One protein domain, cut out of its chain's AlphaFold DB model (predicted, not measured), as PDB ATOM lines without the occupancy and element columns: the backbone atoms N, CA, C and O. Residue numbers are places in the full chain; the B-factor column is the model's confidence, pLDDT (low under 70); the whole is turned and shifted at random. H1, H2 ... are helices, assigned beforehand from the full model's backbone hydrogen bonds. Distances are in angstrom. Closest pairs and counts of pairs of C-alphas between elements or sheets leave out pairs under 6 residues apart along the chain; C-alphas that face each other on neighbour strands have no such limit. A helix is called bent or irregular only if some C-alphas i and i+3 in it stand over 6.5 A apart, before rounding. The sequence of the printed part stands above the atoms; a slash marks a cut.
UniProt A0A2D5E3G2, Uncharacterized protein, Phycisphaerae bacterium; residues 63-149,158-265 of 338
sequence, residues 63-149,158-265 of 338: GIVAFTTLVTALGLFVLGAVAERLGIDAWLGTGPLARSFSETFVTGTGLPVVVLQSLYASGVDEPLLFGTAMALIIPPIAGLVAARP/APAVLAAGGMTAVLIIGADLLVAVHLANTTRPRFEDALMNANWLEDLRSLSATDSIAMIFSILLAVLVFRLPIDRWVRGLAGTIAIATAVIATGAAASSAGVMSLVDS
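This is residues 63 to 149 and 158 to 265 of the 338 residues of an uncharacterized protein of Phycisphaerae bacterium (UniProt A0A2D5E3G2). Long helix H7 lies side by side with H6 and H4 in an elongated core, an up-and-down bundle in which each helix runs against the one before it in the chain, and H3 lies along H6. The bent helix H2 crosses H6 and H7 with its arm H2b, while H1 crosses the later part of H7 and sticks out with residues 63 to 75. The printed part has 195 residues, with seven named helices, H1 to H7 in chain order, and no named strand; the class is all helix. It is compact, with a radius of gyration of the C-alphas of 18.1 A and spans of 60 by 42 by 25 A.

H7, residues 232 to 264, is the longest helix at 46.6 A, from C-alpha 232 at (34.499, 105.021, -17.279) to C-alpha 264 at (-0.606, 81.286, -36.566). H6 is residues 200 to 227, 40.9 A, and H4 residues 159 to 185, 38.8 A. H1, residues 63 to 92, is 42.0 A long and begins at C-alpha 63 at (32.507, 99.463, -44.181). H2, residues 101 to 125, was assigned as one helix by its hydrogen bonds but is bent, with C-alphas 109 and 112 6.8 A apart; its arms are H2a, residues 101 to 109, and H2b, residues 112 to 125. H3, residues 127 to 146, is 28.1 A long, with a kink of 26 degrees near residue 137; it is neither bent nor irregular, but only just: C-alphas 136 and 139 are 6.5 A apart. H5 is residues 191 to 194, 5.2 A.

The hub is H6, which touches five other helices. H6 and H7 form a helical hairpin, opposite ways at a shallow tilt of 24 degrees, with Met 215 and Ala 249 closest at 4.7 A between C-alphas. H4 touches H7 the same way at a shallow tilt of 31 degrees, the closest C-alphas being those of Asp 176 and Thr 245, 6.1 A apart. H3 touches H6 at a shallow tilt of 13 degrees, the same way, closest at the C-alphas of Leu 144 and Leu 224, 5.8 A apart. H2b touches H6 at a steep tilt of 67 degrees, with the C-alphas of Leu 119 and Ala 209 closest at 4.9 A. Residues 79 to 91 of H1 touch H7 at a steep tilt of 54 degrees, with the C-alphas of Glu 84 and Ser 255 closest at 4.2 A. H2a and H1 are about perpendicular at 75 degrees and touch, closest at the C-alphas of Ala 81 and Thr 104, 6.4 A apart. H5 and H6 only just touch, with 3 pairs of C-alphas within 8 A, and only at the corner, the C-alphas of Ala 194 and Trp 200 being closest at 5.5 A. H1 and H4 are apart, as are H3 and H7. Every O i to N i+4 pair is within hydrogen-bond range in H1, H2a, H2b, H4 and H7, against 14 of 16 in H3 and 23 of 24 in H6; H5 is too short for such a pair.

The two C-alphas farthest apart are those of Ala 158 and Leu 195, at 61.1 A. Residues 150 to 157 are not printed, and C-alphas 149 and 158 are 16.0 A apart across this cut, in the link from H3 to H4. Of the links that are printed whole, H1 to H2 is short and the others are tight. The mean pLDDT of the printed part is 71.1, and 73 residues are under 70, among them residues 65 to 112 and 140 to 149.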
ATOM      1  N   GLY A  63      32.164 100.879 -44.295       52.72
ATOM      2  CA  GLY A  63      32.507  99.463 -44.181       52.72
ATOM      3  C   GLY A  63      32.481  98.962 -42.739       52.72
ATOM      4  O   GLY A  63      31.912  97.912 -42.473       52.72
ATOM      5  N   ILE A  64      33.019  99.726 -41.783       70.88
ATOM      6  CA  ILE A  64      32.957  99.393 -40.351       70.88
ATOM      7  C   ILE A  64      31.517  99.453 -39.848       70.88
ATOM      8  O   ILE A  64      31.099  98.554 -39.126       70.88
ATOM      9  N   VAL A  65      30.744 100.476 -40.218       65.38
ATOM     10  CA  VAL A  65      29.333 100.601 -39.824       65.38
ATOM     11  C   VAL A  65      28.512  99.467 -40.425       65.38
ATOM     12  O   VAL A  65      27.765  98.837 -39.691       65.38
ATOM     13  N   ALA A  66      28.690  99.151 -41.707       61.34
ATOM     14  CA  ALA A  66      28.018  98.055 -42.400       61.34
ATOM     15  C   ALA A  66      28.417  96.691 -41.826       61.34
ATOM     16  O   ALA A  66      27.560  95.856 -41.575       61.34
ATOM     17  N   PHE A  67      29.703  96.465 -41.551       62.38
ATOM     18  CA  PHE A  67      30.184  95.228 -40.939       62.38
ATOM     19  C   PHE A  67      29.682  95.078 -39.505       62.38
ATOM     20  O   PHE A  67      29.220  94.010 -39.126       62.38
ATOM     21  N   THR A  68      29.723  96.144 -38.704       63.03
ATOM     22  CA  THR A  68      29.186  96.106 -37.339       63.03
ATOM     23  C   THR A  68      27.678  95.921 -37.344       63.03
ATOM     24  O   THR A  68      27.206  95.058 -36.622       63.03
ATOM     25  N   THR A  69      26.921  96.611 -38.201       63.75
ATOM     26  CA  THR A  69      25.476  96.354 -38.347       63.75
ATOM     27  C   THR A  69      25.193  94.945 -38.841       63.75
ATOM     28  O   THR A  69      24.296  94.315 -38.298       63.75
ATOM     29  N   LEU A  70      25.967  94.410 -39.786       61.09
ATOM     30  CA  LEU A  70      25.838  93.027 -40.243       61.09
ATOM     31  C   LEU A  70      26.119  92.037 -39.108       61.09
ATOM     32  O   LEU A  70      25.332  91.126 -38.895       61.09
ATOM     33  N   VAL A  71      27.208  92.214 -38.357       62.88
ATOM     34  CA  VAL A  71      27.583  91.340 -37.234       62.88
ATOM     35  C   VAL A  71      26.587  91.459 -36.088       62.88
ATOM     36  O   VAL A  71      26.251  90.455 -35.471       62.88
ATOM     37  N   THR A  72      26.076  92.656 -35.803       59.69
ATOM     38  CA  THR A  72      25.027  92.860 -34.801       59.69
ATOM     39  C   THR A  72      23.711  92.246 -35.261       59.69
ATOM     40  O   THR A  72      23.082  91.549 -34.475       59.69
ATOM     41  N   ALA A  73      23.319  92.417 -36.523       53.53
ATOM     42  CA  ALA A  73      22.129  91.788 -37.088       53.53
ATOM     43  C   ALA A  73      22.254  90.261 -37.098       53.53
ATOM     44  O   ALA A  73      21.324  89.575 -36.694       53.53
ATOM     45  N   LEU A  74      23.416  89.724 -37.474       58.72
ATOM     46  CA  LEU A  74      23.700  88.293 -37.450       58.72
ATOM     47  C   LEU A  74      23.752  87.756 -36.015       58.72
ATOM     48  O   LEU A  74      23.241  86.677 -35.747       58.72
ATOM     49  N   GLY A  75      24.326  88.509 -35.079       58.25
ATOM     50  CA  GLY A  75      24.365  88.164 -33.661       58.25
ATOM     51  C   GLY A  75      22.970  88.140 -33.044       58.25
ATOM     52  O   GLY A  75      22.619  87.167 -32.388       58.25
ATOM     53  N   LEU A  76      22.150  89.159 -33.315       55.16
ATOM     54  CA  LEU A  76      20.741  89.206 -32.918       55.16
ATOM     55  C   LEU A  76      19.929  88.099 -33.595       55.16
ATOM     56  O   LEU A  76      19.069  87.511 -32.955       55.16
ATOM     57  N   PHE A  77      20.238  87.767 -34.849       58.00
ATOM     58  CA  PHE A  77      19.609  86.669 -35.577       58.00
ATOM     59  C   PHE A  77      19.943  85.310 -34.959       58.00
ATOM     60  O   PHE A  77      19.044  84.519 -34.703       58.00
ATOM     61  N   VAL A  78      21.217  85.036 -34.665       61.31
ATOM     62  CA  VAL A  78      21.641  83.788 -34.014       61.31
ATOM     63  C   VAL A  78      21.075  83.705 -32.599       61.31
ATOM     64  O   VAL A  78      20.580  82.654 -32.204       61.31
ATOM     65  N   LEU A  79      21.096  84.807 -31.849       57.97
ATOM     66  CA  LEU A  79      20.526  84.866 -30.507       57.97
ATOM     67  C   LEU A  79      19.006  84.649 -30.538       57.97
ATOM     68  O   LEU A  79      18.489  83.878 -29.738       57.97
ATOM     69  N   GLY A  80      18.313  85.268 -31.495       52.59
ATOM     70  CA  GLY A  80      16.884  85.096 -31.739       52.59
ATOM     71  C   GLY A  80      16.532  83.678 -32.179       52.59
ATOM     72  O   GLY A  80      15.594  83.110 -31.648       52.59
ATOM     73  N   ALA A  81      17.331  83.056 -33.048       59.59
ATOM     74  CA  ALA A  81      17.160  81.667 -33.479       59.59
ATOM     75  C   ALA A  81      17.379  80.663 -32.335       59.59
ATOM     76  O   ALA A  81      16.670  79.662 -32.220       59.59
ATOM     77  N   VAL A  82      18.366  80.918 -31.470       61.41
ATOM     78  CA  VAL A  82      18.605  80.114 -30.265       61.41
ATOM     79  C   VAL A  82      17.475  80.317 -29.259       61.41
ATOM     80  O   VAL A  82      17.003  79.345 -28.678       61.41
ATOM     81  N   ALA A  83      17.006  81.550 -29.077       58.31
ATOM     82  CA  ALA A  83      15.931  81.867 -28.149       58.31
ATOM     83  C   ALA A  83      14.559  81.372 -28.629       58.31
ATOM     84  O   ALA A  83      13.787  80.872 -27.818       58.31
ATOM     85  N   GLU A  84      14.277  81.427 -29.931       60.06
ATOM     86  CA  GLU A  84      13.115  80.798 -30.567       60.06
ATOM     87  C   GLU A  84      13.128  79.295 -30.291       60.06
ATOM     88  O   GLU A  84      12.138  78.755 -29.810       60.06
ATOM     89  N   ARG A  85      14.267  78.620 -30.506       62.09
ATOM     90  CA  ARG A  85      14.402  77.189 -30.199       62.09
ATOM     91  C   ARG A  85      14.179  76.895 -28.717       62.09
ATOM     92  O   ARG A  85      13.356  76.050 -28.402       62.09
ATOM     93  N   LEU A  86      14.823  77.634 -27.812       59.66
ATOM     94  CA  LEU A  86      14.631  77.462 -26.366       59.66
ATOM     95  C   LEU A  86      13.186  77.752 -25.924       59.66
ATOM     96  O   LEU A  86      12.675  77.092 -25.023       59.66
ATOM     97  N   GLY A  87      12.526  78.719 -26.564       56.66
ATOM     98  CA  GLY A  87      11.127  79.067 -26.341       56.66
ATOM     99  C   GLY A  87      10.173  77.974 -26.784       56.66
ATOM    100  O   GLY A  87       9.335  77.547 -26.001       56.66
ATOM    101  N   ILE A  88      10.336  77.493 -28.014       59.03
ATOM    102  CA  ILE A  88       9.532  76.415 -28.592       59.03
ATOM    103  C   ILE A  88       9.761  75.102 -27.823       59.03
ATOM    104  O   ILE A  88       8.800  74.388 -27.542       59.03
ATOM    105  N   ASP A  89      10.998  74.810 -27.411       62.00
ATOM    106  CA  ASP A  89      11.339  73.631 -26.607       62.00
ATOM    107  C   ASP A  89      10.671  73.674 -25.224       62.00
ATOM    108  O   ASP A  89      10.139  72.662 -24.757       62.00
ATOM    109  N   ALA A  90      10.675  74.844 -24.572       60.66
ATOM    110  CA  ALA A  90       9.996  75.067 -23.296       60.66
ATOM    111  C   ALA A  90       8.464  75.094 -23.437       60.66
ATOM    112  O   ALA A  90       7.763  74.696 -22.508       60.66
ATOM    113  N   TRP A  91       7.956  75.535 -24.592       69.38
ATOM    114  CA  TRP A  91       6.530  75.650 -24.901       69.38
ATOM    115  C   TRP A  91       5.879  74.293 -25.210       69.38
ATOM    116  O   TRP A  91       4.808  73.992 -24.686       69.38
ATOM    117  N   LEU A  92       6.539  73.452 -26.016       61.62
ATOM    118  CA  LEU A  92       6.048  72.117 -26.387       61.62
ATOM    119  C   LEU A  92       6.494  71.015 -25.422       61.62
ATOM    120  O   LEU A  92       6.001  69.889 -25.521       61.62
ATOM    121  N   GLY A  93       7.469  71.286 -24.546       53.94
ATOM    122  CA  GLY A  93       8.078  70.293 -23.656       53.94
ATOM    123  C   GLY A  93       8.811  69.177 -24.413       53.94
ATOM    124  O   GLY A  93       8.874  68.035 -23.948       53.94
ATOM    125  N   THR A  94       9.275  69.447 -25.636       46.62
ATOM    126  CA  THR A  94       9.706  68.427 -26.610       46.62
ATOM    127  C   THR A  94      11.135  67.955 -26.502       46.62
ATOM    128  O   THR A  94      11.502  66.971 -27.146       46.62
ATOM    129  N   GLY A  95      11.936  68.648 -25.701       53.09
ATOM    130  CA  GLY A  95      13.361  68.686 -25.978       53.09
ATOM    131  C   GLY A  95      13.632  69.403 -27.311       53.09
ATOM    132  O   GLY A  95      12.697  69.930 -27.919       53.09
ATOM    133  N   PRO A  96      14.900  69.429 -27.752       52.59
ATOM    134  CA  PRO A  96      15.355  70.258 -28.861       52.59
ATOM    135  C   PRO A  96      14.674  69.897 -30.182       52.59
ATOM    136  O   PRO A  96      15.031  68.904 -30.821       52.59
ATOM    137  N   LEU A  97      13.738  70.741 -30.617       56.56
ATOM    138  CA  LEU A  97      13.135  70.666 -31.942       56.56
ATOM    139  C   LEU A  97      14.155  71.087 -33.005       56.56
ATOM    140  O   LEU A  97      14.605  72.233 -33.092       56.56
ATOM    141  N   ALA A  98      14.510  70.139 -33.863       53.25
ATOM    142  CA  ALA A  98      15.260  70.387 -35.075       53.25
ATOM    143  C   ALA A  98      14.314  70.982 -36.131       53.25
ATOM    144  O   ALA A  98      13.624  70.271 -36.856       53.25
ATOM    145  N   ARG A  99      14.279  72.316 -36.210       58.00
ATOM    146  CA  ARG A  99      13.766  73.048 -37.380       58.00
ATOM    147  C   ARG A  99      14.887  73.326 -38.369       58.00
ATOM    148  O   ARG A  99      16.017  73.612 -37.953       58.00
ATOM    149  N   SER A 100      14.578  73.248 -39.661       57.56
ATOM    150  CA  SER A 100      15.547  73.546 -40.719       57.56
ATOM    151  C   SER A 100      16.002  75.011 -40.640       57.56
ATOM    152  O   SER A 100      15.222  75.891 -40.278       57.56
ATOM    153  N   PHE A 101      17.262  75.304 -40.983       54.50
ATOM    154  CA  PHE A 101      17.782  76.683 -40.959       54.50
ATOM    155  C   PHE A 101      16.975  77.636 -41.852       54.50
ATOM    156  O   PHE A 101      16.851  78.814 -41.527       54.50
ATOM    157  N   SER A 102      16.399  77.130 -42.946       53.62
ATOM    158  CA  SER A 102      15.491  77.882 -43.814       53.62
ATOM    159  C   SER A 102      14.196  78.271 -43.106       53.62
ATOM    160  O   SER A 102      13.770  79.414 -43.227       53.62
ATOM    161  N   GLU A 103      13.588  77.366 -42.336       57.81
ATOM    162  CA  GLU A 103      12.384  77.679 -41.555       57.81
ATOM    163  C   GLU A 103      12.704  78.662 -40.433       57.81
ATOM    164  O   GLU A 103      11.978  79.631 -40.266       57.81
ATOM    165  N   THR A 104      13.830  78.490 -39.735       59.69
ATOM    166  CA  THR A 104      14.288  79.449 -38.717       59.69
ATOM    167  C   THR A 104      14.572  80.831 -39.311       59.69
ATOM    168  O   THR A 104      14.296  81.843 -38.677       59.69
ATOM    169  N   PHE A 105      15.085  80.904 -40.541       59.16
ATOM    170  CA  PHE A 105      15.283  82.181 -41.224       59.16
ATOM    171  C   PHE A 105      13.950  82.850 -41.570       59.16
ATOM    172  O   PHE A 105      13.774  84.034 -41.299       59.16
ATOM    173  N   VAL A 106      12.995  82.090 -42.113       59.41
ATOM    174  CA  VAL A 106      11.655  82.597 -42.440       59.41
ATOM    175  C   VAL A 106      10.931  83.070 -41.178       59.41
ATOM    176  O   VAL A 106      10.451  84.206 -41.162       59.41
ATOM    177  N   THR A 107      10.936  82.281 -40.097       59.41
ATOM    178  CA  THR A 107      10.371  82.703 -38.807       59.41
ATOM    179  C   THR A 107      11.087  83.943 -38.285       59.41
ATOM    180  O   THR A 107      10.435  84.932 -37.968       59.41
ATOM    181  N   GLY A 108      12.423  83.949 -38.295       58.16
ATOM    182  CA  GLY A 108      13.246  85.068 -37.840       58.16
ATOM    183  C   GLY A 108      12.959  86.380 -38.573       58.16
ATOM    184  O   GLY A 108      12.888  87.433 -37.944       58.16
ATOM    185  N   THR A 109      12.727  86.333 -39.890       59.44
ATOM    186  CA  THR A 109      12.306  87.512 -40.670       59.44
ATOM    187  C   THR A 109      10.866  87.946 -40.391       59.44
ATOM    188  O   THR A 109      10.544  89.120 -40.569       59.44
ATOM    189  N   GLY A 110      10.011  87.027 -39.936       59.06
ATOM    190  CA  GLY A 110       8.637  87.303 -39.519       59.06
ATOM    191  C   GLY A 110       8.525  87.866 -38.100       59.06
ATOM    192  O   GLY A 110       7.579  88.601 -37.823       59.06
ATOM    193  N   LEU A 111       9.501  87.600 -37.220       64.44
ATOM    194  CA  LEU A 111       9.485  88.045 -35.819       64.44
ATOM    195  C   LEU A 111       9.223  89.552 -35.651       64.44
ATOM    196  O   LEU A 111       8.378  89.887 -34.827       64.44
ATOM    197  N   PRO A 112       9.842  90.480 -36.414       65.75
ATOM    198  CA  PRO A 112       9.542  91.906 -36.277       65.75
ATOM    199  C   PRO A 112       8.079  92.244 -36.584       65.75
ATOM    200  O   PRO A 112       7.496  93.110 -35.936       65.75
ATOM    201  N   VAL A 113       7.481  91.555 -37.561       71.56
ATOM    202  CA  VAL A 113       6.074  91.746 -37.941       71.56
ATOM    203  C   VAL A 113       5.160  91.220 -36.841       71.56
ATOM    204  O   VAL A 113       4.234  91.924 -36.449       71.56
ATOM    205  N   VAL A 114       5.455  90.036 -36.300       68.00
ATOM    206  CA  VAL A 114       4.704  89.442 -35.183       68.00
ATOM    207  C   VAL A 114       4.794  90.327 -33.944       68.00
ATOM    208  O   VAL A 114       3.773  90.641 -33.350       68.00
ATOM    209  N   VAL A 115       5.984  90.825 -33.607       68.94
ATOM    210  CA  VAL A 115       6.191  91.774 -32.503       68.94
ATOM    211  C   VAL A 115       5.328  93.029 -32.680       68.94
ATOM    212  O   VAL A 115       4.631  93.435 -31.754       68.94
ATOM    213  N   LEU A 116       5.325  93.633 -33.873       70.94
ATOM    214  CA  LEU A 116       4.499  94.811 -34.166       70.94
ATOM    215  C   LEU A 116       2.997  94.510 -34.088       70.94
ATOM    216  O   LEU A 116       2.239  95.329 -33.574       70.94
ATOM    217  N   GLN A 117       2.568  93.350 -34.583       76.25
ATOM    218  CA  GLN A 117       1.172  92.920 -34.529       76.25
ATOM    219  C   GLN A 117       0.719  92.642 -33.097       76.25
ATOM    220  O   GLN A 117      -0.348  93.110 -32.714       76.25
ATOM    221  N   SER A 118       1.538  91.963 -32.292       68.56
ATOM    222  CA  SER A 118       1.275  91.730 -30.871       68.56
ATOM    223  C   SER A 118       1.166  93.039 -30.092       68.56
ATOM    224  O   SER A 118       0.248  93.204 -29.295       68.56
ATOM    225  N   LEU A 119       2.058  94.002 -30.358       71.81
ATOM    226  CA  LEU A 119       1.989  95.339 -29.761       71.81
ATOM    227  C   LEU A 119       0.713  96.082 -30.160       71.81
ATOM    228  O   LEU A 119       0.102  96.744 -29.326       71.81
ATOM    229  N   TYR A 120       0.315  95.987 -31.430       76.81
ATOM    230  CA  TYR A 120      -0.909  96.615 -31.914       76.81
ATOM    231  C   TYR A 120      -2.158  95.981 -31.294       76.81
ATOM    232  O   TYR A 120      -3.016  96.711 -30.810       76.81
ATOM    233  N   ALA A 121      -2.241  94.648 -31.269       70.12
ATOM    234  CA  ALA A 121      -3.357  93.915 -30.674       70.12
ATOM    235  C   ALA A 121      -3.503  94.255 -29.185       70.12
ATOM    236  O   ALA A 121      -4.529  94.784 -28.774       70.12
ATOM    237  N   SER A 122      -2.418  94.134 -28.416       66.50
ATOM    238  CA  SER A 122      -2.403  94.524 -27.002       66.50
ATOM    239  C   SER A 122      -2.748  96.005 -26.791       66.50
ATOM    240  O   SER A 122      -3.413  96.348 -25.820       66.50
ATOM    241  N   GLY A 123      -2.358  96.899 -27.704       63.06
ATOM    242  CA  GLY A 123      -2.736  98.314 -27.638       63.06
ATOM    243  C   GLY A 123      -4.225  98.584 -27.872       63.06
ATOM    244  O   GLY A 123      -4.750  99.569 -27.350       63.06
ATOM    245  N   VAL A 124      -4.905  97.728 -28.639       74.69
ATOM    246  CA  VAL A 124      -6.357  97.791 -28.858       74.69
ATOM    247  C   VAL A 124      -7.104  97.199 -27.664       74.69
ATOM    248  O   VAL A 124      -8.075  97.804 -27.206       74.69
ATOM    249  N   ASP A 125      -6.630  96.069 -27.145       72.06
ATOM    250  CA  ASP A 125      -7.314  95.317 -26.091       72.06
ATOM    251  C   ASP A 125      -7.060  95.908 -24.689       72.06
ATOM    252  O   ASP A 125      -7.970  95.980 -23.861       72.06
ATOM    253  N   GLU A 126      -5.858  96.439 -24.436       68.00
ATOM    254  CA  GLU A 126      -5.441  97.004 -23.145       68.00
ATOM    255  C   GLU A 126      -4.745  98.379 -23.290       68.00
ATOM    256  O   GLU A 126      -3.547  98.544 -23.012       68.00
ATOM    257  N   PRO A 127      -5.493  99.441 -23.648       70.38
ATOM    258  CA  PRO A 127      -4.921 100.754 -23.963       70.38
ATOM    259  C   PRO A 127      -4.199 101.416 -22.780       70.38
ATOM    260  O   PRO A 127      -3.270 102.200 -22.973       70.38
ATOM    261  N   LEU A 128      -4.595 101.105 -21.540       71.56
ATOM    262  CA  LEU A 128      -3.935 101.615 -20.331       71.56
ATOM    263  C   LEU A 128      -2.554 100.985 -20.118       71.56
ATOM    264  O   LEU A 128      -1.613 101.673 -19.716       71.56
ATOM    265  N   LEU A 129      -2.415  99.692 -20.407       65.94
ATOM    266  CA  LEU A 129      -1.154  98.971 -20.259       65.94
ATOM    267  C   LEU A 129      -0.168  99.429 -21.341       65.94
ATOM    268  O   LEU A 129       0.965  99.803 -21.044       65.94
ATOM    269  N   PHE A 130      -0.649  99.577 -22.574       68.62
ATOM    270  CA  PHE A 130       0.126 100.186 -23.651       68.62
ATOM    271  C   PHE A 130       0.502 101.650 -23.363       68.62
ATOM    272  O   PHE A 130       1.642 102.064 -23.582       68.62
ATOM    273  N   GLY A 131      -0.425 102.441 -22.816       70.62
ATOM    274  CA  GLY A 131      -0.177 103.829 -22.430       70.62
ATOM    275  C   GLY A 131       0.884 103.965 -21.337       70.62
ATOM    276  O   GLY A 131       1.771 104.813 -21.443       70.62
ATOM    277  N   THR A 132       0.840 103.112 -20.312       72.81
ATOM    278  CA  THR A 132       1.852 103.090 -19.242       72.81
ATOM    279  C   THR A 132       3.208 102.603 -19.751       72.81
ATOM    280  O   THR A 132       4.224 103.217 -19.429       72.81
ATOM    281  N   ALA A 133       3.236 101.587 -20.617       69.06
ATOM    282  CA  ALA A 133       4.447 101.145 -21.302       69.06
ATOM    283  C   ALA A 133       5.080 102.266 -22.140       69.06
ATOM    284  O   ALA A 133       6.269 102.557 -22.004       69.06
ATOM    285  N   MET A 134       4.285 102.967 -22.952       72.50
ATOM    286  CA  MET A 134       4.755 104.114 -23.731       72.50
ATOM    287  C   MET A 134       5.243 105.256 -22.837       72.50
ATOM    288  O   MET A 134       6.301 105.832 -23.096       72.50
ATOM    289  N   ALA A 135       4.534 105.548 -21.745       74.88
ATOM    290  CA  ALA A 135       4.972 106.524 -20.751       74.88
ATOM    291  C   ALA A 135       6.311 106.138 -20.103       74.88
ATOM    292  O   ALA A 135       7.100 107.024 -19.783       74.88
ATOM    293  N   LEU A 136       6.600 104.842 -19.959       74.12
ATOM    294  CA  LEU A 136       7.884 104.343 -19.468       74.12
ATOM    295  C   LEU A 136       9.008 104.518 -20.504       74.12
ATOM    296  O   LEU A 136      10.142 104.815 -20.138       74.12
ATOM    297  N   ILE A 137       8.696 104.375 -21.797       73.75
ATOM    298  CA  ILE A 137       9.648 104.481 -22.916       73.75
ATOM    299  C   ILE A 137      10.004 105.945 -23.246       73.75
ATOM    300  O   ILE A 137      11.132 106.241 -23.653       73.75
ATOM    301  N   ILE A 138       9.077 106.889 -23.056       72.94
ATOM    302  CA  ILE A 138       9.283 108.310 -23.390       72.94
ATOM    303  C   ILE A 138      10.495 108.930 -22.661       72.94
ATOM    304  O   ILE A 138      11.312 109.563 -23.335       72.94
ATOM    305  N   PRO A 139      10.682 108.766 -21.334       74.31
ATOM    306  CA  PRO A 139      11.831 109.318 -20.621       74.31
ATOM    307  C   PRO A 139      13.199 108.883 -21.175       74.31
ATOM    308  O   PRO A 139      14.023 109.770 -21.408       74.31
ATOM    309  N   PRO A 140      13.484 107.590 -21.451       69.88
ATOM    310  CA  PRO A 140      14.744 107.219 -22.087       69.88
ATOM    311  C   PRO A 140      14.901 107.790 -23.500       69.88
ATOM    312  O   PRO A 140      16.002 108.227 -23.838       69.88
ATOM    313  N   ILE A 141      13.834 107.878 -24.306       69.00
ATOM    314  CA  ILE A 141      13.891 108.524 -25.633       69.00
ATOM    315  C   ILE A 141      14.245 110.011 -25.500       69.00
ATOM    316  O   ILE A 141      15.175 110.491 -26.152       69.00
ATOM    317  N   ALA A 142      13.551 110.742 -24.629       66.50
ATOM    318  CA  ALA A 142      13.839 112.147 -24.356       66.50
ATOM    319  C   ALA A 142      15.271 112.327 -23.820       66.50
ATOM    320  O   ALA A 142      15.995 113.232 -24.242       66.50
ATOM    321  N   GLY A 143      15.714 111.411 -22.955       66.75
ATOM    322  CA  GLY A 143      17.081 111.338 -22.452       66.75
ATOM    323  C   GLY A 143      18.115 111.145 -23.563       66.75
ATOM    324  O   GLY A 143      19.145 111.816 -23.550       66.75
ATOM    325  N   LEU A 144      17.843 110.303 -24.565       61.59
ATOM    326  CA  LEU A 144      18.725 110.105 -25.721       61.59
ATOM    327  C   LEU A 144      18.862 111.363 -26.581       61.59
ATOM    328  O   LEU A 144      19.960 111.631 -27.077       61.59
ATOM    329  N   VAL A 145      17.775 112.121 -26.756       62.25
ATOM    330  CA  VAL A 145      17.766 113.395 -27.493       62.25
ATOM    331  C   VAL A 145      18.531 114.475 -26.723       62.25
ATOM    332  O   VAL A 145      19.297 115.237 -27.313       62.25
ATOM    333  N   ALA A 146      18.374 114.516 -25.399       62.44
ATOM    334  CA  ALA A 146      19.056 115.478 -24.538       62.44
ATOM    335  C   ALA A 146      20.548 115.149 -24.323       62.44
ATOM    336  O   ALA A 146      21.374 116.053 -24.151       62.44
ATOM    337  N   ALA A 147      20.920 113.867 -24.335       62.75
ATOM    338  CA  ALA A 147      22.280 113.426 -24.070       62.75
ATOM    339  C   ALA A 147      23.198 113.689 -25.274       62.75
ATOM    340  O   ALA A 147      23.195 112.968 -26.275       62.75
ATOM    341  N   ARG A 148      24.034 114.728 -25.161       63.19
ATOM    342  CA  ARG A 148      25.043 115.048 -26.179       63.19
ATOM    343  C   ARG A 148      26.191 114.031 -26.166       63.19
ATOM    344  O   ARG A 148      26.676 113.682 -25.087       63.19
ATOM    345  N   PRO A 149      26.699 113.612 -27.342       60.00
ATOM    346  CA  PRO A 149      27.889 112.776 -27.428       60.00
ATOM    347  C   PRO A 149      29.065 113.436 -26.713       60.00
ATOM    348  O   PRO A 149      29.357 114.619 -26.910       60.00
ATOM    349  N   ALA A 158      30.982 119.557 -14.818       77.62
ATOM    350  CA  ALA A 158      30.815 120.031 -13.450       77.62
ATOM    351  C   ALA A 158      30.431 118.869 -12.504       77.62
ATOM    352  O   ALA A 158      29.725 117.948 -12.924       77.62
ATOM    353  N   PRO A 159      30.830 118.915 -11.220       73.31
ATOM    354  CA  PRO A 159      30.563 117.837 -10.264       73.31
ATOM    355  C   PRO A 159      29.065 117.541 -10.087       73.31
ATOM    356  O   PRO A 159      28.684 116.380  -9.962       73.31
ATOM    357  N   ALA A 160      28.198 118.555 -10.180       73.44
ATOM    358  CA  ALA A 160      26.744 118.371 -10.149       73.44
ATOM    359  C   ALA A 160      26.220 117.528 -11.330       73.44
ATOM    360  O   ALA A 160      25.331 116.699 -11.161       73.44
ATOM    361  N   VAL A 161      26.813 117.684 -12.520       73.94
ATOM    362  CA  VAL A 161      26.455 116.910 -13.721       73.94
ATOM    363  C   VAL A 161      26.935 115.463 -13.600       73.94
ATOM    364  O   VAL A 161      26.247 114.544 -14.039       73.94
ATOM    365  N   LEU A 162      28.092 115.246 -12.969       73.06
ATOM    366  CA  LEU A 162      28.584 113.904 -12.652       73.06
ATOM    367  C   LEU A 162      27.681 113.197 -11.635       73.06
ATOM    368  O   LEU A 162      27.331 112.039 -11.852       73.06
ATOM    369  N   ALA A 163      27.251 113.896 -10.580       73.12
ATOM    370  CA  ALA A 163      26.334 113.358  -9.577       73.12
ATOM    371  C   ALA A 163      24.965 113.002 -10.179       73.12
ATOM    372  O   ALA A 163      24.465 111.900  -9.961       73.12
ATOM    373  N   ALA A 164      24.394 113.887 -11.003       78.00
ATOM    374  CA  ALA A 164      23.146 113.620 -11.718       78.00
ATOM    375  C   ALA A 164      23.282 112.441 -12.699       78.00
ATOM    376  O   ALA A 164      22.410 111.573 -12.760       78.00
ATOM    377  N   GLY A 165      24.402 112.356 -13.426       75.31
ATOM    378  CA  GLY A 165      24.702 111.219 -14.296       75.31
ATOM    379  C   GLY A 165      24.816 109.903 -13.523       75.31
ATOM    380  O   GLY A 165      24.303 108.884 -13.981       75.31
ATOM    381  N   GLY A 166      25.445 109.925 -12.345       74.69
ATOM    382  CA  GLY A 166      25.552 108.770 -11.453       74.69
ATOM    383  C   GLY A 166      24.192 108.302 -10.936       74.69
ATOM    384  O   GLY A 166      23.883 107.120 -11.046       74.69
ATOM    385  N   MET A 167      23.344 109.224 -10.467       81.06
ATOM    386  CA  MET A 167      21.965 108.905 -10.066       81.06
ATOM    387  C   MET A 167      21.163 108.310 -11.225       81.06
ATOM    388  O   MET A 167      20.479 107.307 -11.051       81.06
ATOM    389  N   THR A 168      21.306 108.874 -12.426       79.50
ATOM    390  CA  THR A 168      20.647 108.340 -13.626       79.50
ATOM    391  C   THR A 168      21.129 106.921 -13.932       79.50
ATOM    392  O   THR A 168      20.318 106.056 -14.231       79.50
ATOM    393  N   ALA A 169      22.429 106.641 -13.802       78.81
ATOM    394  CA  ALA A 169      22.966 105.297 -14.002       78.81
ATOM    395  C   ALA A 169      22.421 104.285 -12.979       78.81
ATOM    396  O   ALA A 169      22.102 103.162 -13.356       78.81
ATOM    397  N   VAL A 170      22.263 104.681 -11.710       81.75
ATOM    398  CA  VAL A 170      21.646 103.831 -10.676       81.75
ATOM    399  C   VAL A 170      20.181 103.541 -11.002       81.75
ATOM    400  O   VAL A 170      19.755 102.396 -10.887       81.75
ATOM    401  N   LEU A 171      19.426 104.546 -11.454       84.69
ATOM    402  CA  LEU A 171      18.038 104.356 -11.884       84.69
ATOM    403  C   LEU A 171      17.935 103.413 -13.085       84.69
ATOM    404  O   LEU A 171      17.051 102.562 -13.100       84.69
ATOM    405  N   ILE A 172      18.851 103.520 -14.053       84.44
ATOM    406  CA  ILE A 172      18.898 102.603 -15.198       84.44
ATOM    407  C   ILE A 172      19.175 101.172 -14.730       84.44
ATOM    408  O   ILE A 172      18.431 100.272 -15.097       84.44
ATOM    409  N   ILE A 173      20.172 100.965 -13.864       81.94
ATOM    410  CA  ILE A 173      20.464  99.636 -13.301       81.94
ATOM    411  C   ILE A 173      19.248  99.084 -12.542       81.94
ATOM    412  O   ILE A 173      18.925  97.907 -12.673       81.94
ATOM    413  N   GLY A 174      18.557  99.922 -11.763       82.38
ATOM    414  CA  GLY A 174      17.328  99.533 -11.070       82.38
ATOM    415  C   GLY A 174      16.212  99.121 -12.034       82.38
ATOM    416  O   GLY A 174      15.556  98.107 -11.811       82.38
ATOM    417  N   ALA A 175      16.032  99.864 -13.127       83.44
ATOM    418  CA  ALA A 175      15.072  99.533 -14.175       83.44
ATOM    419  C   ALA A 175      15.436  98.220 -14.894       83.44
ATOM    420  O   ALA A 175      14.568  97.373 -15.085       83.44
ATOM    421  N   ASP A 176      16.715  98.007 -15.215       81.56
ATOM    422  CA  ASP A 176      17.205  96.763 -15.816       81.56
ATOM    423  C   ASP A 176      16.988  95.554 -14.895       81.56
ATOM    424  O   ASP A 176      16.578  94.489 -15.353       81.56
ATOM    425  N   LEU A 177      17.217  95.718 -13.588       81.19
ATOM    426  CA  LEU A 177      16.936  94.682 -12.593       81.19
ATOM    427  C   LEU A 177      15.440  94.372 -12.508       81.19
ATOM    428  O   LEU A 177      15.081  93.202 -12.427       81.19
ATOM    429  N   LEU A 178      14.565  95.382 -12.555       84.56
ATOM    430  CA  LEU A 178      13.117  95.159 -12.574       84.56
ATOM    431  C   LEU A 178      12.683  94.383 -13.821       84.56
ATOM    432  O   LEU A 178      11.899  93.446 -13.694       84.56
ATOM    433  N   VAL A 179      13.227  94.716 -14.996       79.38
ATOM    434  CA  VAL A 179      12.976  93.954 -16.230       79.38
ATOM    435  C   VAL A 179      13.470  92.517 -16.080       79.38
ATOM    436  O   VAL A 179      12.724  91.584 -16.362       79.38
ATOM    437  N   ALA A 180      14.691  92.311 -15.584       73.00
ATOM    438  CA  ALA A 180      15.243  90.975 -15.384       73.00
ATOM    439  C   ALA A 180      14.407  90.138 -14.397       73.00
ATOM    440  O   ALA A 180      14.137  88.968 -14.659       73.00
ATOM    441  N   VAL A 181      13.958  90.738 -13.290       79.94
ATOM    442  CA  VAL A 181      13.084  90.090 -12.301       79.94
ATOM    443  C   VAL A 181      11.721  89.765 -12.903       79.94
ATOM    444  O   VAL A 181      11.214  88.668 -12.689       79.94
ATOM    445  N   HIS A 182      11.136  90.685 -13.674       82.38
ATOM    446  CA  HIS A 182       9.879  90.442 -14.372       82.38
ATOM    447  C   HIS A 182      10.011  89.254 -15.331       82.38
ATOM    448  O   HIS A 182       9.256  88.294 -15.213       82.38
ATOM    449  N   LEU A 183      11.027  89.252 -16.198       76.19
ATOM    450  CA  LEU A 183      11.276  88.160 -17.143       76.19
ATOM    451  C   LEU A 183      11.535  86.818 -16.443       76.19
ATOM    452  O   LEU A 183      11.102  85.781 -16.940       76.19
ATOM    453  N   ALA A 184      12.212  86.825 -15.291       74.69
ATOM    454  CA  ALA A 184      12.494  85.615 -14.519       74.69
ATOM    455  C   ALA A 184      11.261  85.053 -13.790       74.69
ATOM    456  O   ALA A 184      11.129  83.838 -13.664       74.69
ATOM    457  N   ASN A 185      10.366  85.923 -13.312       78.31
ATOM    458  CA  ASN A 185       9.172  85.530 -12.555       78.31
ATOM    459  C   ASN A 185       7.938  85.303 -13.433       78.31
ATOM    460  O   ASN A 185       6.905  84.862 -12.932       78.31
ATOM    461  N   THR A 186       8.016  85.627 -14.722       79.31
ATOM    462  CA  THR A 186       6.882  85.468 -15.628       79.31
ATOM    463  C   THR A 186       6.714  84.002 -16.009       79.31
ATOM    464  O   THR A 186       7.540  83.416 -16.713       79.31
ATOM    465  N   THR A 187       5.618  83.402 -15.543       76.19
ATOM    466  CA  THR A 187       5.231  82.039 -15.908       76.19
ATOM    467  C   THR A 187       4.757  82.020 -17.353       76.19
ATOM    468  O   THR A 187       3.780  82.676 -17.707       76.19
ATOM    469  N   ARG A 188       5.457  81.264 -18.198       73.38
ATOM    470  CA  ARG A 188       5.137  81.168 -19.622       73.38
ATOM    471  C   ARG A 188       4.089  80.079 -19.851       73.38
ATOM    472  O   ARG A 188       4.313  78.960 -19.382       73.38
ATOM    473  N   PRO A 189       2.996  80.379 -20.569       70.25
ATOM    474  CA  PRO A 189       1.932  79.420 -20.824       70.25
ATOM    475  C   PRO A 189       2.461  78.270 -21.688       70.25
ATOM    476  O   PRO A 189       3.134  78.492 -22.699       70.25
ATOM    477  N   ARG A 190       2.190  77.032 -21.272       75.25
ATOM    478  CA  ARG A 190       2.610  75.813 -21.980       75.25
ATOM    479  C   ARG A 190       1.504  75.306 -22.893       75.25
ATOM    480  O   ARG A 190       0.360  75.745 -22.792       75.25
ATOM    481  N   PHE A 191       1.827  74.371 -23.784       71.00
ATOM    482  CA  PHE A 191       0.819  73.739 -24.636       71.00
ATOM    483  C   PHE A 191      -0.282  73.035 -23.827       71.00
ATOM    484  O   PHE A 191      -1.445  73.086 -24.213       71.00
ATOM    485  N   GLU A 192       0.045  72.420 -22.687       71.19
ATOM    486  CA  GLU A 192      -0.950  71.752 -21.839       71.19
ATOM    487  C   GLU A 192      -1.996  72.730 -21.279       71.19
ATOM    488  O   GLU A 192      -3.165  72.367 -21.148       71.19
ATOM    489  N   ASP A 193      -1.603  73.982 -21.024       70.25
ATOM    490  CA  ASP A 193      -2.513  75.032 -20.555       70.25
ATOM    491  C   ASP A 193      -3.518  75.432 -21.651       70.25
ATOM    492  O   ASP A 193      -4.661  75.774 -21.347       70.25
ATOM    493  N   ALA A 194      -3.132  75.318 -22.929       68.75
ATOM    494  CA  ALA A 194      -3.995  75.608 -24.079       68.75
ATOM    495  C   ALA A 194      -5.198  74.661 -24.174       68.75
ATOM    496  O   ALA A 194      -6.223  75.010 -24.752       68.75
ATOM    497  N   LEU A 195      -5.065  73.450 -23.624       68.81
ATOM    498  CA  LEU A 195      -6.123  72.439 -23.620       68.81
ATOM    499  C   LEU A 195      -7.160  72.681 -22.516       68.81
ATOM    500  O   LEU A 195      -8.254  72.130 -22.585       68.81
ATOM    501  N   MET A 196      -6.812  73.475 -21.498       69.25
ATOM    502  CA  MET A 196      -7.628  73.694 -20.297       69.25
ATOM    503  C   MET A 196      -8.164  75.128 -20.187       69.25
ATOM    504  O   MET A 196      -9.125  75.361 -19.455       69.25
ATOM    505  N   ASN A 197      -7.556  76.093 -20.883       70.56
ATOM    506  CA  ASN A 197      -7.897  77.510 -20.798       70.56
ATOM    507  C   ASN A 197      -8.234  78.092 -22.182       70.56
ATOM    508  O   ASN A 197      -7.363  78.234 -23.038       70.56
ATOM    509  N   ALA A 198      -9.489  78.507 -22.374       68.00
ATOM    510  CA  ALA A 198      -9.955  79.129 -23.615       68.00
ATOM    511  C   ALA A 198      -9.304  80.501 -23.900       68.00
ATOM    512  O   ALA A 198      -9.198  80.897 -25.059       68.00
ATOM    513  N   ASN A 199      -8.823  81.203 -22.867       74.94
ATOM    514  CA  ASN A 199      -8.182  82.519 -22.991       74.94
ATOM    515  C   ASN A 199      -6.667  82.437 -23.215       74.94
ATOM    516  O   ASN A 199      -6.002  83.456 -23.371       74.94
ATOM    517  N   TRP A 200      -6.113  81.229 -23.281       80.19
ATOM    518  CA  TRP A 200      -4.675  80.995 -23.372       80.19
ATOM    519  C   TRP A 200      -3.994  81.716 -24.545       80.19
ATOM    520  O   TRP A 200      -2.864  82.189 -24.424       80.19
ATOM    521  N   LEU A 201      -4.674  81.808 -25.691       77.31
ATOM    522  CA  LEU A 201      -4.124  82.474 -26.872       77.31
ATOM    523  C   LEU A 201      -4.015  83.990 -26.659       77.31
ATOM    524  O   LEU A 201      -3.077  84.613 -27.152       77.31
ATOM    525  N   GLU A 202      -4.939  84.566 -25.893       79.06
ATOM    526  CA  GLU A 202      -4.916  85.978 -25.519       79.06
ATOM    527  C   GLU A 202      -3.831  86.250 -24.467       79.06
ATOM    528  O   GLU A 202      -3.048  87.191 -24.611       79.06
ATOM    529  N   ASP A 203      -3.670  85.346 -23.495       79.69
ATOM    530  CA  ASP A 203      -2.579  85.399 -22.512       79.69
ATOM    531  C   ASP A 203      -1.199  85.363 -23.201       79.69
ATOM    532  O   ASP A 203      -0.292  86.124 -22.855       79.69
ATOM    533  N   LEU A 204      -1.036  84.522 -24.230       77.50
ATOM    534  CA  LEU A 204       0.177  84.473 -25.052       77.50
ATOM    535  C   LEU A 204       0.431  85.769 -25.825       77.50
ATOM    536  O   LEU A 204       1.580  86.215 -25.911       77.50
ATOM    537  N   ARG A 205      -0.617  86.375 -26.395       78.69
ATOM    538  CA  ARG A 205      -0.512  87.653 -27.112       78.69
ATOM    539  C   ARG A 205      -0.053  88.761 -26.178       78.69
ATOM    540  O   ARG A 205       0.945  89.416 -26.489       78.69
ATOM    541  N   SER A 206      -0.714  88.905 -25.029       79.94
ATOM    542  CA  SER A 206      -0.367  89.886 -23.995       79.94
ATOM    543  C   SER A 206       1.066  89.689 -23.484       79.94
ATOM    544  O   SER A 206       1.853  90.641 -23.416       79.94
ATOM    545  N   LEU A 207       1.470  88.437 -23.247       82.12
ATOM    546  CA  LEU A 207       2.841  88.107 -22.863       82.12
ATOM    547  C   LEU A 207       3.855  88.508 -23.946       82.12
ATOM    548  O   LEU A 207       4.864  89.143 -23.642       82.12
ATOM    549  N   SER A 208       3.583  88.186 -25.214       80.06
ATOM    550  CA  SER A 208       4.478  88.542 -26.325       80.06
ATOM    551  C   SER A 208       4.611  90.058 -26.511       80.06
ATOM    552  O   SER A 208       5.700  90.555 -26.814       80.06
ATOM    553  N   ALA A 209       3.532  90.814 -26.281       80.31
ATOM    554  CA  ALA A 209       3.549  92.271 -26.308       80.31
ATOM    555  C   ALA A 209       4.395  92.832 -25.154       80.31
ATOM    556  O   ALA A 209       5.241  93.702 -25.372       80.31
ATOM    557  N   THR A 210       4.232  92.284 -23.949       82.12
ATOM    558  CA  THR A 210       4.990  92.685 -22.755       82.12
ATOM    559  C   THR A 210       6.488  92.415 -22.915       82.12
ATOM    560  O   THR A 210       7.303  93.312 -22.681       82.12
ATOM    561  N   ASP A 211       6.868  91.233 -23.409       81.94
ATOM    562  CA  ASP A 211       8.265  90.899 -23.719       81.94
ATOM    563  C   ASP A 211       8.853  91.846 -24.780       81.94
ATOM    564  O   ASP A 211      10.003  92.284 -24.679       81.94
ATOM    565  N   SER A 212       8.056  92.212 -25.788       80.94
ATOM    566  CA  SER A 212       8.463  93.146 -26.844       80.94
ATOM    567  C   SER A 212       8.696  94.565 -26.315       80.94
ATOM    568  O   SER A 212       9.670  95.221 -26.693       80.94
ATOM    569  N   ILE A 213       7.837  95.038 -25.408       82.69
ATOM    570  CA  ILE A 213       8.009  96.317 -24.702       82.69
ATOM    571  C   ILE A 213       9.291  96.283 -23.869       82.69
ATOM    572  O   ILE A 213      10.100  97.209 -23.957       82.69
ATOM    573  N   ALA A 214       9.501  95.210 -23.101       82.69
ATOM    574  CA  ALA A 214      10.697  95.029 -22.285       82.69
ATOM    575  C   ALA A 214      11.971  95.051 -23.142       82.69
ATOM    576  O   ALA A 214      12.928  95.748 -22.803       82.69
ATOM    577  N   MET A 215      11.963  94.375 -24.295       83.81
ATOM    578  CA  MET A 215      13.059  94.408 -25.265       83.81
ATOM    579  C   MET A 215      13.370  95.840 -25.726       83.81
ATOM    580  O   MET A 215      14.520  96.276 -25.639       83.81
ATOM    581  N   ILE A 216      12.365  96.584 -26.205       82.25
ATOM    582  CA  ILE A 216      12.549  97.961 -26.695       82.25
ATOM    583  C   ILE A 216      13.099  98.853 -25.577       82.25
ATOM    584  O   ILE A 216      14.062  99.597 -25.783       82.25
ATOM    585  N   PHE A 217      12.514  98.757 -24.384       82.06
ATOM    586  CA  PHE A 217      12.913  99.544 -23.228       82.06
ATOM    587  C   PHE A 217      14.362  99.254 -22.810       82.06
ATOM    588  O   PHE A 217      15.155 100.189 -22.692       82.06
ATOM    589  N   SER A 218      14.757  97.982 -22.689       82.56
ATOM    590  CA  SER A 218      16.131  97.597 -22.335       82.56
ATOM    591  C   SER A 218      17.164  98.032 -23.377       82.56
ATOM    592  O   SER A 218      18.249  98.486 -23.013       82.56
ATOM    593  N   ILE A 219      16.842  97.973 -24.675       82.38
ATOM    594  CA  ILE A 219      17.737  98.486 -25.726       82.38
ATOM    595  C   ILE A 219      17.944  99.997 -25.559       82.38
ATOM    596  O   ILE A 219      19.078 100.481 -25.617       82.38
ATOM    597  N   LEU A 220      16.873 100.756 -25.318       83.44
ATOM    598  CA  LEU A 220      16.963 102.203 -25.118       83.44
ATOM    599  C   LEU A 220      17.775 102.562 -23.869       83.44
ATOM    600  O   LEU A 220      18.610 103.468 -23.933       83.44
ATOM    601  N   LEU A 221      17.581 101.834 -22.765       83.94
ATOM    602  CA  LEU A 221      18.375 101.986 -21.545       83.94
ATOM    603  C   LEU A 221      19.861 101.726 -21.809       83.94
ATOM    604  O   LEU A 221      20.698 102.556 -21.443       83.94
ATOM    605  N   ALA A 222      20.199 100.649 -22.523       83.19
ATOM    606  CA  ALA A 222      21.578 100.338 -22.884       83.19
ATOM    607  C   ALA A 222      22.229 101.471 -23.687       83.19
ATOM    608  O   ALA A 222      23.320 101.932 -23.341       83.19
ATOM    609  N   VAL A 223      21.548 101.994 -24.713       83.00
ATOM    610  CA  VAL A 223      22.062 103.125 -25.503       83.00
ATOM    611  C   VAL A 223      22.213 104.381 -24.635       83.00
ATOM    612  O   VAL A 223      23.208 105.103 -24.766       83.00
ATOM    613  N   LEU A 224      21.270 104.638 -23.725       82.19
ATOM    614  CA  LEU A 224      21.300 105.796 -22.834       82.19
ATOM    615  C   LEU A 224      22.522 105.768 -21.905       82.19
ATOM    616  O   LEU A 224      23.212 106.785 -21.792       82.19
ATOM    617  N   VAL A 225      22.860 104.612 -21.320       82.19
ATOM    618  CA  VAL A 225      24.050 104.450 -20.459       82.19
ATOM    619  C   VAL A 225      25.326 104.901 -21.173       82.19
ATOM    620  O   VAL A 225      26.156 105.611 -20.591       82.19
ATOM    621  N   PHE A 226      25.480 104.552 -22.453       77.62
ATOM    622  CA  PHE A 226      26.658 104.941 -23.231       77.62
ATOM    623  C   PHE A 226      26.711 106.435 -23.560       77.62
ATOM    624  O   PHE A 226      27.802 106.966 -23.792       77.62
ATOM    625  N   ARG A 227      25.573 107.137 -23.523       78.75
ATOM    626  CA  ARG A 227      25.508 108.592 -23.713       78.75
ATOM    627  C   ARG A 227      25.675 109.394 -22.420       78.75
ATOM    628  O   ARG A 227      25.983 110.583 -22.494       78.75
ATOM    629  N   LEU A 228      25.543 108.780 -21.241       75.69
ATOM    630  CA  LEU A 228      25.646 109.499 -19.967       75.69
ATOM    631  C   LEU A 228      27.074 110.008 -19.675       75.69
ATOM    632  O   LEU A 228      28.065 109.287 -19.879       75.69
ATOM    633  N   PRO A 229      27.226 111.222 -19.102       73.00
ATOM    634  CA  PRO A 229      28.520 111.823 -18.777       73.00
ATOM    635  C   PRO A 229      29.204 111.229 -17.525       73.00
ATOM    636  O   PRO A 229      29.986 111.912 -16.880       73.00
ATOM    637  N   ILE A 230      29.007 109.948 -17.219       75.94
ATOM    638  CA  ILE A 230      29.551 109.239 -16.042       75.94
ATOM    639  C   ILE A 230      31.008 108.765 -16.195       75.94
ATOM    640  O   ILE A 230      31.579 108.795 -17.296       75.94
ATOM    641  N   ASP A 231      31.613 108.329 -15.088       79.06
ATOM    642  CA  ASP A 231      32.959 107.751 -15.058       79.06
ATOM    643  C   ASP A 231      33.066 106.457 -15.865       79.06
ATOM    644  O   ASP A 231      32.098 105.716 -16.026       79.06
ATOM    645  N   ARG A 232      34.266 106.175 -16.390       79.19
ATOM    646  CA  ARG A 232      34.499 105.021 -17.279       79.19
ATOM    647  C   ARG A 232      34.165 103.689 -16.615       79.19
ATOM    648  O   ARG A 232      33.611 102.824 -17.278       79.19
ATOM    649  N   TRP A 233      34.496 103.544 -15.333       77.50
ATOM    650  CA  TRP A 233      34.275 102.303 -14.594       77.50
ATOM    651  C   TRP A 233      32.781 102.067 -14.334       77.50
ATOM    652  O   TRP A 233      32.262 101.002 -14.652       77.50
ATOM    653  N   VAL A 234      32.063 103.109 -13.897       76.25
ATOM    654  CA  VAL A 234      30.601 103.082 -13.699       76.25
ATOM    655  C   VAL A 234      29.866 102.862 -15.023       76.25
ATOM    656  O   VAL A 234      28.934 102.067 -15.076       76.25
ATOM    657  N   ARG A 235      30.313 103.499 -16.115       79.88
ATOM    658  CA  ARG A 235      29.765 103.261 -17.461       79.88
ATOM    659  C   ARG A 235      29.997 101.830 -17.926       79.88
ATOM    660  O   ARG A 235      29.119 101.271 -18.564       79.88
ATOM    661  N   GLY A 236      31.168 101.265 -17.635       75.19
ATOM    662  CA  GLY A 236      31.485  99.875 -17.944       75.19
ATOM    663  C   GLY A 236      30.517  98.927 -17.247       75.19
ATOM    664  O   GLY A 236      29.851  98.156 -17.923       75.19
ATOM    665  N   LEU A 237      30.373  99.061 -15.925       79.94
ATOM    666  CA  LEU A 237      29.476  98.228 -15.120       79.94
ATOM    667  C   LEU A 237      28.005  98.375 -15.546       79.94
ATOM    668  O   LEU A 237      27.357  97.385 -15.884       79.94
ATOM    669  N   ALA A 238      27.492  99.607 -15.588       79.50
ATOM    670  CA  ALA A 238      26.116  99.880 -16.002       79.50
ATOM    671  C   ALA A 238      25.864  99.421 -17.446       79.50
ATOM    672  O   ALA A 238      24.823  98.852 -17.743       79.50
ATOM    673  N   GLY A 239      26.841  99.617 -18.337       75.88
ATOM    674  CA  GLY A 239      26.748  99.209 -19.733       75.88
ATOM    675  C   GLY A 239      26.715  97.693 -19.887       75.88
ATOM    676  O   GLY A 239      25.931  97.189 -20.681       75.88
ATOM    677  N   THR A 240      27.510  96.952 -19.109       77.38
ATOM    678  CA  THR A 240      27.464  95.482 -19.125       77.38
ATOM    679  C   THR A 240      26.134  94.938 -18.623       77.38
ATOM    680  O   THR A 240      25.605  94.020 -19.242       77.38
ATOM    681  N   ILE A 241      25.574  95.521 -17.557       77.25
ATOM    682  CA  ILE A 241      24.263  95.126 -17.026       77.25
ATOM    683  C   ILE A 241      23.183  95.414 -18.070       77.25
ATOM    684  O   ILE A 241      22.460  94.501 -18.449       77.25
ATOM    685  N   ALA A 242      23.143  96.630 -18.614       80.19
ATOM    686  CA  ALA A 242      22.136  97.016 -19.595       80.19
ATOM    687  C   ALA A 242      22.216  96.190 -20.889       80.19
ATOM    688  O   ALA A 242      21.191  95.793 -21.438       80.19
ATOM    689  N   ILE A 243      23.426  95.870 -21.369       79.00
ATOM    690  CA  ILE A 243      23.603  94.967 -22.518       79.00
ATOM    691  C   ILE A 243      23.111  93.560 -22.176       79.00
ATOM    692  O   ILE A 243      22.395  92.968 -22.978       79.00
ATOM    693  N   ALA A 244      23.476  93.017 -21.012       74.62
ATOM    694  CA  ALA A 244      23.029  91.689 -20.603       74.62
ATOM    695  C   ALA A 244      21.497  91.623 -20.514       74.62
ATOM    696  O   ALA A 244      20.895  90.708 -21.074       74.62
ATOM    697  N   THR A 245      20.862  92.624 -19.904       76.88
ATOM    698  CA  THR A 245      19.401  92.726 -19.823       76.88
ATOM    699  C   THR A 245      18.773  92.855 -21.206       76.88
ATOM    700  O   THR A 245      17.826  92.136 -21.500       76.88
ATOM    701  N   ALA A 246      19.325  93.687 -22.096       78.56
ATOM    702  CA  ALA A 246      18.832  93.813 -23.467       78.56
ATOM    703  C   ALA A 246      18.927  92.492 -24.244       78.56
ATOM    704  O   ALA A 246      17.995  92.137 -24.961       78.56
ATOM    705  N   VAL A 247      20.013  91.734 -24.079       77.44
ATOM    706  CA  VAL A 247      20.186  90.406 -24.687       77.44
ATOM    707  C   VAL A 247      19.143  89.422 -24.152       77.44
ATOM    708  O   VAL A 247      18.495  88.736 -24.941       77.44
ATOM    709  N   ILE A 248      18.932  89.384 -22.833       74.75
ATOM    710  CA  ILE A 248      17.931  88.510 -22.201       74.75
ATOM    711  C   ILE A 248      16.516  88.886 -22.656       74.75
ATOM    712  O   ILE A 248      15.763  88.010 -23.072       74.75
ATOM    713  N   ALA A 249      16.169  90.176 -22.643       79.50
ATOM    714  CA  ALA A 249      14.865  90.675 -23.072       79.50
ATOM    715  C   ALA A 249      14.613  90.419 -24.564       79.50
ATOM    716  O   ALA A 249      13.519  90.017 -24.946       79.50
ATOM    717  N   THR A 250      15.640  90.561 -25.406       76.56
ATOM    718  CA  THR A 250      15.555  90.203 -26.832       76.56
ATOM    719  C   THR A 250      15.319  88.708 -27.013       76.56
ATOM    720  O   THR A 250      14.485  88.314 -27.822       76.56
ATOM    721  N   GLY A 251      16.017  87.862 -26.249       69.88
ATOM    722  CA  GLY A 251      15.774  86.422 -26.257       69.88
ATOM    723  C   GLY A 251      14.349  86.082 -25.812       69.88
ATOM    724  O   GLY A 251      13.671  85.292 -26.464       69.88
ATOM    725  N   ALA A 252      13.859  86.727 -24.753       73.31
ATOM    726  CA  ALA A 252      12.488  86.563 -24.288       73.31
ATOM    727  C   ALA A 252      11.469  86.946 -25.374       73.31
ATOM    728  O   ALA A 252      10.661  86.100 -25.744       73.31
ATOM    729  N   ALA A 253      11.585  88.132 -25.971       75.25
ATOM    730  CA  ALA A 253      10.704  88.574 -27.051       75.25
ATOM    731  C   ALA A 253      10.765  87.662 -28.286       75.25
ATOM    732  O   ALA A 253       9.732  87.289 -28.833       75.25
ATOM    733  N   ALA A 254      11.962  87.242 -28.705       71.94
ATOM    734  CA  ALA A 254      12.122  86.320 -29.830       71.94
ATOM    735  C   ALA A 254      11.479  84.955 -29.546       71.94
ATOM    736  O   ALA A 254      10.869  84.355 -30.428       71.94
ATOM    737  N   SER A 255      11.580  84.474 -28.307       71.38
ATOM    738  CA  SER A 255      10.992  83.203 -27.899       71.38
ATOM    739  C   SER A 255       9.458  83.235 -27.881       71.38
ATOM    740  O   SER A 255       8.832  82.319 -28.411       71.38
ATOM    741  N   SER A 256       8.841  84.293 -27.342       73.06
ATOM    742  CA  SER A 256       7.381  84.439 -27.296       73.06
ATOM    743  C   SER A 256       6.795  84.738 -28.678       73.06
ATOM    744  O   SER A 256       5.817  84.105 -29.077       73.06
ATOM    745  N   ALA A 257       7.441  85.598 -29.470       72.25
ATOM    746  CA  ALA A 257       7.045  85.835 -30.858       72.25
ATOM    747  C   ALA A 257       7.245  84.595 -31.753       72.25
ATOM    748  O   ALA A 257       6.440  84.353 -32.650       72.25
ATOM    749  N   GLY A 258       8.261  83.766 -31.492       70.81
ATOM    750  CA  GLY A 258       8.470  82.495 -32.191       70.81
ATOM    751  C   GLY A 258       7.347  81.486 -31.947       70.81
ATOM    752  O   GLY A 258       6.860  80.855 -32.888       70.81
ATOM    753  N   VAL A 259       6.877  81.383 -30.700       73.75
ATOM    754  CA  VAL A 259       5.692  80.585 -30.346       73.75
ATOM    755  C   VAL A 259       4.441  81.138 -31.030       73.75
ATOM    756  O   VAL A 259       3.699  80.375 -31.643       73.75
ATOM    757  N   MET A 260       4.230  82.456 -31.007       73.75
ATOM    758  CA  MET A 260       3.075  83.077 -31.664       73.75
ATOM    759  C   MET A 260       3.079  82.824 -33.179       73.75
ATOM    760  O   MET A 260       2.079  82.401 -33.759       73.75
ATOM    761  N   SER A 261       4.246  82.967 -33.815       73.56
ATOM    762  CA  SER A 261       4.423  82.652 -35.230       73.56
ATOM    763  C   SER A 261       4.105  81.188 -35.532       73.56
ATOM    764  O   SER A 261       3.559  80.905 -36.594       73.56
ATOM    765  N   LEU A 262       4.444  80.252 -34.641       73.25
ATOM    766  CA  LEU A 262       4.126  78.834 -34.804       73.25
ATOM    767  C   LEU A 262       2.616  78.570 -34.739       73.25
ATOM    768  O   LEU A 262       2.111  77.763 -35.518       73.25
ATOM    769  N   VAL A 263       1.918  79.244 -33.823       76.50
ATOM    770  CA  VAL A 263       0.473  79.090 -33.604       76.50
ATOM    771  C   VAL A 263      -0.330  79.552 -34.825       76.50
ATOM    772  O   VAL A 263      -1.262  78.857 -35.247       76.50
ATOM    773  N   ASP A 264       0.072  80.678 -35.416       75.44
ATOM    774  CA  ASP A 264      -0.606  81.286 -36.566       75.44
ATOM    775  C   ASP A 264      -0.145  80.720 -37.918       75.44
ATOM    776  O   ASP A 264      -0.844  80.857 -38.927       75.44
ATOM    777  N   SER A 265       1.010  80.051 -37.971       75.12
ATOM    778  CA  SER A 265       1.523  79.483 -39.219       75.12
ATOM    779  C   SER A 265       0.738  78.243 -39.663       75.12
ATOM    780  O   SER A 265       0.412  77.378 -38.847       75.12
TER     781      SER A 265